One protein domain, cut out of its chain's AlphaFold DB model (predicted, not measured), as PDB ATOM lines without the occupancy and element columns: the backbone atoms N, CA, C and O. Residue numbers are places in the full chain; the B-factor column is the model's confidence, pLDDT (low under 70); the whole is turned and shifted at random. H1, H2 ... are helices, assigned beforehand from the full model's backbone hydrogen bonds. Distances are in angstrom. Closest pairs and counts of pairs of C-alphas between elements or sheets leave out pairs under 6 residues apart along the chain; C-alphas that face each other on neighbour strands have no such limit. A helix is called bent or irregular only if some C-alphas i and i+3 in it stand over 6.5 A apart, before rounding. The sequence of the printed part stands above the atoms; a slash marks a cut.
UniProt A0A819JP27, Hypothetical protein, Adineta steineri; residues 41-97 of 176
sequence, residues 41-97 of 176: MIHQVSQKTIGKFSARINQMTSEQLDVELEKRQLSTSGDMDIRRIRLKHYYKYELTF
ATOM      1  N   MET A  41     102.533 138.091  74.020       39.31
ATOM      2  CA  MET A  41     102.243 136.756  74.570       39.31
ATOM      3  C   MET A  41     103.161 136.348  75.745       39.31
ATOM      4  O   MET A  41     102.842 135.448  76.519       39.31
ATOM      5  N   ILE A  42     104.275 137.062  75.914       50.72
ATOM      6  CA  ILE A  42     105.259 136.935  76.994       50.72
ATOM      7  C   ILE A  42     104.650 137.303  78.368       50.72
ATOM      8  O   ILE A  42     105.022 136.729  79.391       50.72
ATOM      9  N   HIS A  43     103.652 138.195  78.419       51.66
ATOM     10  CA  HIS A  43     103.141 138.763  79.674       51.66
ATOM     11  C   HIS A  43     102.153 137.856  80.445       51.66
ATOM     12  O   HIS A  43     101.974 138.015  81.651       51.66
ATOM     13  N   GLN A  44     101.503 136.886  79.787       51.25
ATOM     14  CA  GLN A  44     100.533 135.989  80.447       51.25
ATOM     15  C   GLN A  44     101.166 134.726  81.051       51.25
ATOM     16  O   GLN A  44     100.645 134.195  82.036       51.25
ATOM     17  N   VAL A  45     102.289 134.254  80.500       56.28
ATOM     18  CA  VAL A  45     102.989 133.050  80.985       56.28
ATOM     19  C   VAL A  45     103.738 133.332  82.298       56.28
ATOM     20  O   VAL A  45     103.793 132.464  83.177       56.28
ATOM     21  N   SER A  46     104.239 134.560  82.492       60.62
ATOM     22  CA  SER A  46     104.990 134.926  83.699       60.62
ATOM     23  C   SER A  46     104.096 135.063  84.940       60.62
ATOM     24  O   SER A  46     104.448 134.540  85.993       60.62
ATOM     25  N   GLN A  47     102.891 135.638  84.837       67.31
ATOM     26  CA  GLN A  47     102.055 135.953  86.011       67.31
ATOM     27  C   GLN A  47     101.560 134.717  86.786       67.31
ATOM     28  O   GLN A  47     101.631 134.680  88.016       67.31
ATOM     29  N   LYS A  48     101.105 133.662  86.091       76.75
ATOM     30  CA  LYS A  48     100.690 132.401  86.745       76.75
ATOM     31  C   LYS A  48     101.863 131.713  87.446       76.75
ATOM     32  O   LYS A  48     101.695 131.121  88.510       76.75
ATOM     33  N   THR A  49     103.047 131.793  86.850       80.81
ATOM     34  CA  THR A  49     104.276 131.199  87.382       80.81
ATOM     35  C   THR A  49     104.780 131.992  88.593       80.81
ATOM     36  O   THR A  49     105.033 131.399  89.640       80.81
ATOM     37  N   ILE A  50     104.797 133.326  88.512       81.62
ATOM     38  CA  ILE A  50     105.124 134.243  89.620       81.62
ATOM     39  C   ILE A  50     104.191 134.020  90.819       81.62
ATOM     40  O   ILE A  50     104.654 133.998  91.962       81.62
ATOM     41  N   GLY A  51     102.894 133.790  90.580       84.44
ATOM     42  CA  GLY A  51     101.930 133.454  91.632       84.44
ATOM     43  C   GLY A  51     102.279 132.159  92.376       84.44
ATOM     44  O   GLY A  51     102.268 132.134  93.607       84.44
ATOM     45  N   LYS A  52     102.679 131.104  91.651       88.88
ATOM     46  CA  LYS A  52     103.125 129.831  92.252       88.88
ATOM     47  C   LYS A  52     104.390 130.003  93.095       88.88
ATOM     48  O   LYS A  52     104.449 129.489  94.210       88.88
ATOM     49  N   PHE A  53     105.378 130.748  92.594       88.94
ATOM     50  CA  PHE A  53     106.590 131.052  93.360       88.94
ATOM     51  C   PHE A  53     106.276 131.873  94.609       88.94
ATOM     52  O   PHE A  53     106.752 131.542  95.689       88.94
ATOM     53  N   SER A  54     105.419 132.888  94.491       88.81
ATOM     54  CA  SER A  54     105.011 133.720  95.628       88.81
ATOM     55  C   SER A  54     104.311 132.903  96.716       88.81
ATOM     56  O   SER A  54     104.599 133.093  97.897       88.81
ATOM     57  N   ALA A  55     103.441 131.967  96.324       91.81
ATOM     58  CA  ALA A  55     102.778 131.049  97.245       91.81
ATOM     59  C   ALA A  55     103.775 130.105  97.935       91.81
ATOM     60  O   ALA A  55     103.725 129.960  99.154       91.81
ATOM     61  N   ARG A  56     104.723 129.526  97.183       93.62
ATOM     62  CA  ARG A  56     105.779 128.672  97.745       93.62
ATOM     63  C   ARG A  56     106.659 129.438  98.732       93.62
ATOM     64  O   ARG A  56     106.917 128.939  99.817       93.62
ATOM     65  N   ILE A  57     107.092 130.648  98.376       93.25
ATOM     66  CA  ILE A  57     107.958 131.483  99.222       93.25
ATOM     67  C   ILE A  57     107.262 131.838 100.538       93.25
ATOM     68  O   ILE A  57     107.905 131.834 101.579       93.25
ATOM     69  N   ASN A  58     105.947 132.082 100.521       93.38
ATOM     70  CA  ASN A  58     105.166 132.326 101.741       93.38
ATOM     71  C   ASN A  58     105.142 131.145 102.720       93.38
ATOM     72  O   ASN A  58     104.856 131.356 103.891       93.38
ATOM     73  N   GLN A  59     105.419 129.930 102.247       93.81
ATOM     74  CA  GLN A  59     105.408 128.706 103.051       93.81
ATOM     75  C   GLN A  59     106.818 128.250 103.462       93.81
ATOM     76  O   GLN A  59     106.948 127.224 104.121       93.81
ATOM     77  N   MET A  60     107.873 128.970 103.063       93.44
ATOM     78  CA  MET A  60     109.253 128.607 103.395       93.44
ATOM     79  C   MET A  60     109.583 128.909 104.860       93.44
ATOM     80  O   MET A  60     109.185 129.950 105.392       93.44
ATOM     81  N   THR A  61     110.360 128.025 105.489       95.56
ATOM     82  CA  THR A  61     110.959 128.287 106.808       95.56
ATOM     83  C   THR A  61     112.099 129.301 106.706       95.56
ATOM     84  O   THR A  61     112.551 129.640 105.609       95.56
ATOM     85  N   SER A  62     112.582 129.786 107.853       92.62
ATOM     86  CA  SER A  62     113.732 130.697 107.911       92.62
ATOM     87  C   SER A  62     114.957 130.093 107.235       92.62
ATOM     88  O   SER A  62     115.553 130.721 106.366       92.62
ATOM     89  N   GLU A  63     115.279 128.845 107.573       94.31
ATOM     90  CA  GLU A  63     116.445 128.146 107.036       94.31
ATOM     91  C   GLU A  63     116.322 127.955 105.520       94.31
ATOM     92  O   GLU A  63     117.286 128.127 104.780       94.31
ATOM     93  N   GLN A  64     115.119 127.640 105.029       95.25
ATOM     94  CA  GLN A  64     114.870 127.484 103.596       95.25
ATOM     95  C   GLN A  64     115.020 128.802 102.827       95.25
ATOM     96  O   GLN A  64     115.502 128.790 101.692       95.25
ATOM     97  N   LEU A  65     114.608 129.928 103.423       94.44
ATOM     98  CA  LEU A  65     114.813 131.250 102.832       94.44
ATOM     99  C   LEU A  65     116.297 131.600 102.769       94.44
ATOM    100  O   LEU A  65     116.737 132.086 101.731       94.44
ATOM    101  N   ASP A  66     117.057 131.324 103.829       94.25
ATOM    102  CA  ASP A  66     118.493 131.617 103.870       94.25
ATOM    103  C   ASP A  66     119.256 130.824 102.816       94.25
ATOM    104  O   ASP A  66     119.952 131.419 101.995       94.25
ATOM    105  N   VAL A  67     119.012 129.511 102.738       96.19
ATOM    106  CA  VAL A  67     119.615 128.652 101.710       96.19
ATOM    107  C   VAL A  67     119.313 129.175 100.302       96.19
ATOM    108  O   VAL A  67     120.202 129.216  99.448       96.19
ATOM    109  N   GLU A  68     118.074 129.596 100.026       94.81
ATOM    110  CA  GLU A  68     117.725 130.081  98.688       94.81
ATOM    111  C   GLU A  68     118.223 131.498  98.384       94.81
ATOM    112  O   GLU A  68     118.480 131.802  97.213       94.81
ATOM    113  N   LEU A  69     118.393 132.352  99.391       94.62
ATOM    114  CA  LEU A  69     119.008 133.670  99.234       94.62
ATOM    115  C   LEU A  69     120.519 133.545  99.003       94.62
ATOM    116  O   LEU A  69     121.023 134.100  98.024       94.62
ATOM    117  N   GLU A  70     121.220 132.743  99.809       94.81
ATOM    118  CA  GLU A  70     122.664 132.498  99.684       94.81
ATOM    119  C   GLU A  70     123.021 131.886  98.333       94.81
ATOM    120  O   GLU A  70     123.931 132.359  97.649       94.81
ATOM    121  N   LYS A  71     122.236 130.898  97.879       95.12
ATOM    122  CA  LYS A  71     122.411 130.275  96.559       95.12
ATOM    123  C   LYS A  71     122.385 131.290  95.408       95.12
ATOM    124  O   LYS A  71     122.948 131.028  94.347       95.12
ATOM    125  N   ARG A  72     121.716 132.429  95.598       89.69
ATOM    126  CA  ARG A  72     121.562 133.509  94.608       89.69
ATOM    127  C   ARG A  72     122.396 134.743  94.938       89.69
ATOM    128  O   ARG A  72     122.204 135.769  94.296       89.69
ATOM    129  N   GLN A  73     123.306 134.646  95.911       90.69
ATOM    130  CA  GLN A  73     124.161 135.749  96.356       90.69
ATOM    131  C   GLN A  73     123.350 136.970  96.834       90.69
ATOM    132  O   GLN A  73     123.767 138.115  96.690       90.69
ATOM    133  N   LEU A  74     122.163 136.728  97.400       91.00
ATOM    134  CA  LEU A  74     121.316 137.754  97.998       91.00
ATOM    135  C   LEU A  74     121.542 137.797  99.511       91.00
ATOM    136  O   LEU A  74     121.756 136.769 100.147       91.00
ATOM    137  N   SER A  75     121.432 138.988 100.103       90.06
ATOM    138  CA  SER A  75     121.539 139.157 101.558       90.06
ATOM    139  C   SER A  75     120.469 138.346 102.303       90.06
ATOM    140  O   SER A  75     119.282 138.403 101.961       90.06
ATOM    141  N   THR A  76     120.883 137.650 103.362       92.88
ATOM    142  CA  THR A  76     120.024 136.964 104.346       92.88
ATOM    143  C   THR A  76     119.632 137.870 105.517       92.88
ATOM    144  O   THR A  76     118.914 137.456 106.419       92.88
ATOM    145  N   SER A  77     120.045 139.139 105.508       91.50
ATOM    146  CA  SER A  77     119.758 140.077 106.592       91.50
ATOM    147  C   SER A  77     118.296 140.537 106.596       91.50
ATOM    148  O   SER A  77     117.652 140.671 105.543       91.50
ATOM    149  N   GLY A  78     117.809 140.866 107.792       91.56
ATOM    150  CA  GLY A  78     116.449 141.337 108.044       91.56
ATOM    151  C   GLY A  78     115.494 140.221 108.464       91.56
ATOM    152  O   GLY A  78     115.808 139.036 108.379       91.56
ATOM    153  N   ASP A  79     114.311 140.619 108.922       93.50
ATOM    154  CA  ASP A  79     113.269 139.685 109.345       93.50
ATOM    155  C   ASP A  79     112.748 138.830 108.164       93.50
ATOM    156  O   ASP A  79     112.956 139.133 106.982       93.50
ATOM    157  N   MET A  80     112.055 137.738 108.480       90.44
ATOM    158  CA  MET A  80     111.422 136.791 107.560       90.44
ATOM    159  C   MET A  80     110.650 137.460 106.423       90.44
ATOM    160  O   MET A  80     110.721 137.008 105.278       90.44
ATOM    161  N   ASP A  81     109.932 138.542 106.712       92.12
ATOM    162  CA  ASP A  81     109.161 139.277 105.712       92.12
ATOM    163  C   ASP A  81     110.065 139.962 104.686       92.12
ATOM    164  O   ASP A  81     109.820 139.849 103.483       92.12
ATOM    165  N   ILE A  82     111.158 140.581 105.137       93.25
ATOM    166  CA  ILE A  82     112.152 141.216 104.267       93.25
ATOM    167  C   ILE A  82     112.828 140.166 103.383       93.25
ATOM    168  O   ILE A  82     112.943 140.361 102.171       93.25
ATOM    169  N   ARG A  83     113.203 139.015 103.954       94.62
ATOM    170  CA  ARG A  83     113.763 137.884 103.196       94.62
ATOM    171  C   ARG A  83     112.785 137.352 102.146       94.62
ATOM    172  O   ARG A  83     113.170 137.151 100.992       94.62
ATOM    173  N   ARG A  84     111.501 137.195 102.496       94.56
ATOM    174  CA  ARG A  84     110.450 136.800 101.539       94.56
ATOM    175  C   ARG A  84     110.256 137.837 100.442       94.56
ATOM    176  O   ARG A  84     110.145 137.450  99.281       94.56
ATOM    177  N   ILE A  85     110.204 139.124 100.779       92.94
ATOM    178  CA  ILE A  85     110.088 140.215  99.800       92.94
ATOM    179  C   ILE A  85     111.271 140.166  98.837       92.94
ATOM    180  O   ILE A  85     111.059 140.140  97.625       92.94
ATOM    181  N   ARG A  86     112.494 140.060  99.363       93.81
ATOM    182  CA  ARG A  86     113.729 139.976  98.577       93.81
ATOM    183  C   ARG A  86     113.696 138.806  97.595       93.81
ATOM    184  O   ARG A  86     113.913 139.003  96.400       93.81
ATOM    185  N   LEU A  87     113.336 137.609  98.063       93.19
ATOM    186  CA  LEU A  87     113.280 136.418  97.214       93.19
ATOM    187  C   LEU A  87     112.135 136.478  96.187       93.19
ATOM    188  O   LEU A  87     112.322 136.115  95.026       93.19
ATOM    189  N   LYS A  88     110.953 136.979  96.573       91.88
ATOM    190  CA  LYS A  88     109.831 137.197  95.640       91.88
ATOM    191  C   LYS A  88     110.195 138.196  94.555       91.88
ATOM    192  O   LYS A  88     109.857 137.976  93.395       91.88
ATOM    193  N   HIS A  89     110.866 139.282  94.929       88.56
ATOM    194  CA  HIS A  89     111.322 140.300  93.997       88.56
ATOM    195  C   HIS A  89     112.318 139.702  93.007       88.56
ATOM    196  O   HIS A  89     112.096 139.820  91.810       88.56
ATOM    197  N   TYR A  90     113.315 138.949  93.479       88.25
ATOM    198  CA  TYR A  90     114.254 138.237  92.609       88.25
ATOM    199  C   TYR A  90     113.541 137.385  91.545       88.25
ATOM    200  O   TYR A  90     113.731 137.603  90.352       88.25
ATOM    201  N   TYR A  91     112.638 136.481  91.949       87.44
ATOM    202  CA  TYR A  91     111.911 135.638  90.988       87.44
ATOM    203  C   TYR A  91     110.964 136.424  90.086       87.44
ATOM    204  O   TYR A  91     110.784 136.066  88.922       87.44
ATOM    205  N   LYS A  92     110.346 137.491  90.603       85.06
ATOM    206  CA  LYS A  92     109.539 138.395  89.784       85.06
ATOM    207  C   LYS A  92     110.403 139.022  88.692       85.06
ATOM    208  O   LYS A  92     109.949 139.059  87.554       85.06
ATOM    209  N   TYR A  93     111.619 139.464  89.004       78.12
ATOM    210  CA  TYR A  93     112.538 140.032  88.018       78.12
ATOM    211  C   TYR A  93     113.009 138.979  87.015       78.12
ATOM    212  O   TYR A  93     112.800 139.174  85.825       78.12
ATOM    213  N   GLU A  94     113.520 137.835  87.472       78.81
ATOM    214  CA  GLU A  94     113.977 136.733  86.604       78.81
ATOM    215  C   GLU A  94     112.890 136.251  85.629       78.81
ATOM    216  O   GLU A  94     113.144 136.040  84.447       78.81
ATOM    217  N   LEU A  95     111.648 136.090  86.098       75.50
ATOM    218  CA  LEU A  95     110.551 135.568  85.273       75.50
ATOM    219  C   LEU A  95     109.877 136.632  84.402       75.50
ATOM    220  O   LEU A  95     109.249 136.289  83.401       75.50
ATOM    221  N   THR A  96     109.949 137.907  84.794       68.00
ATOM    222  CA  THR A  96     109.420 139.018  83.983       68.00
ATOM    223  C   THR A  96     110.440 139.462  82.937       68.00
ATOM    224  O   THR A  96     110.052 139.904  81.858       68.00
ATOM    225  N   PHE A  97     111.728 139.273  83.219       68.88
ATOM    226  CA  PHE A  97     112.845 139.673  82.374       68.88
ATOM    227  C   PHE A  97     113.841 138.505  82.201       68.88
ATOM    228  O   PHE A  97     114.975 138.596  82.657       68.88
TER     229      PHE A  97
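This is residues 41 to 97 of the 176 residues of the protein "Hypothetical protein" of Adineta steineri (UniProt A0A819JP27). Two long helices, H1 and H3, lie side by side and run opposite ways, and the short helix H2 packs slantwise on H3 at the end of the pair where H1 finishes and H3 starts. The printed part has 57 residues, with three named helices in the order H1, H2, H3 and no named strand; the class is all helix. It is compact, with a radius of gyration of the C-alphas of 11.6 A, and its outline is elongated, spanning 36 by 21 by 15 A.

Begin with H1, residues 42 to 58, and compare it with H3, residues 80 to 96: they touch, closest at the C-alphas of Ser 46 and Leu 95, 5.8 A apart. Their lines stand at a shallow tilt of 20 degrees, opposite ways. Next look at H2, residues 62 to 70, which is close to H1 but not clearly touching; their closest C-alphas, those of Ile 57 and Leu 65, are 7.8 A apart. H2 touches residues 80 to 87 of H3 alone, closest at the C-alphas of Ser 62 and Met 80, 6.5 A apart, at a steep tilt of 43 degrees, the same way. In H2 and H3 every O i to N i+4 pair is within hydrogen-bond range; in H1 9 of 13 are.

Find C-alpha 42 at (105.259, 136.935, 76.994); from there H1 runs 25.2 A to C-alpha 58. It is neither bent nor irregular, but only just: C-alphas 45 and 48 are 6.2 A apart. H2 covers 12.3 A from C-alpha 62 to C-alpha 70. H3 runs 23.8 A from C-alpha 80 at (111.422, 136.791, 107.560) to C-alpha 96 at (109.420, 139.018, 83.983).

The two C-alphas farthest apart, those of Met 41 and Gly 78, are 36.7 A apart. The printed part has no cut; H1 to H2 is a tight link of 3 residues and H2 to H3 a short one of 9. In the B-factor column the mean pLDDT of the printed part is 85.2, and residues 41 to 47 and 96 to 97 are under 70.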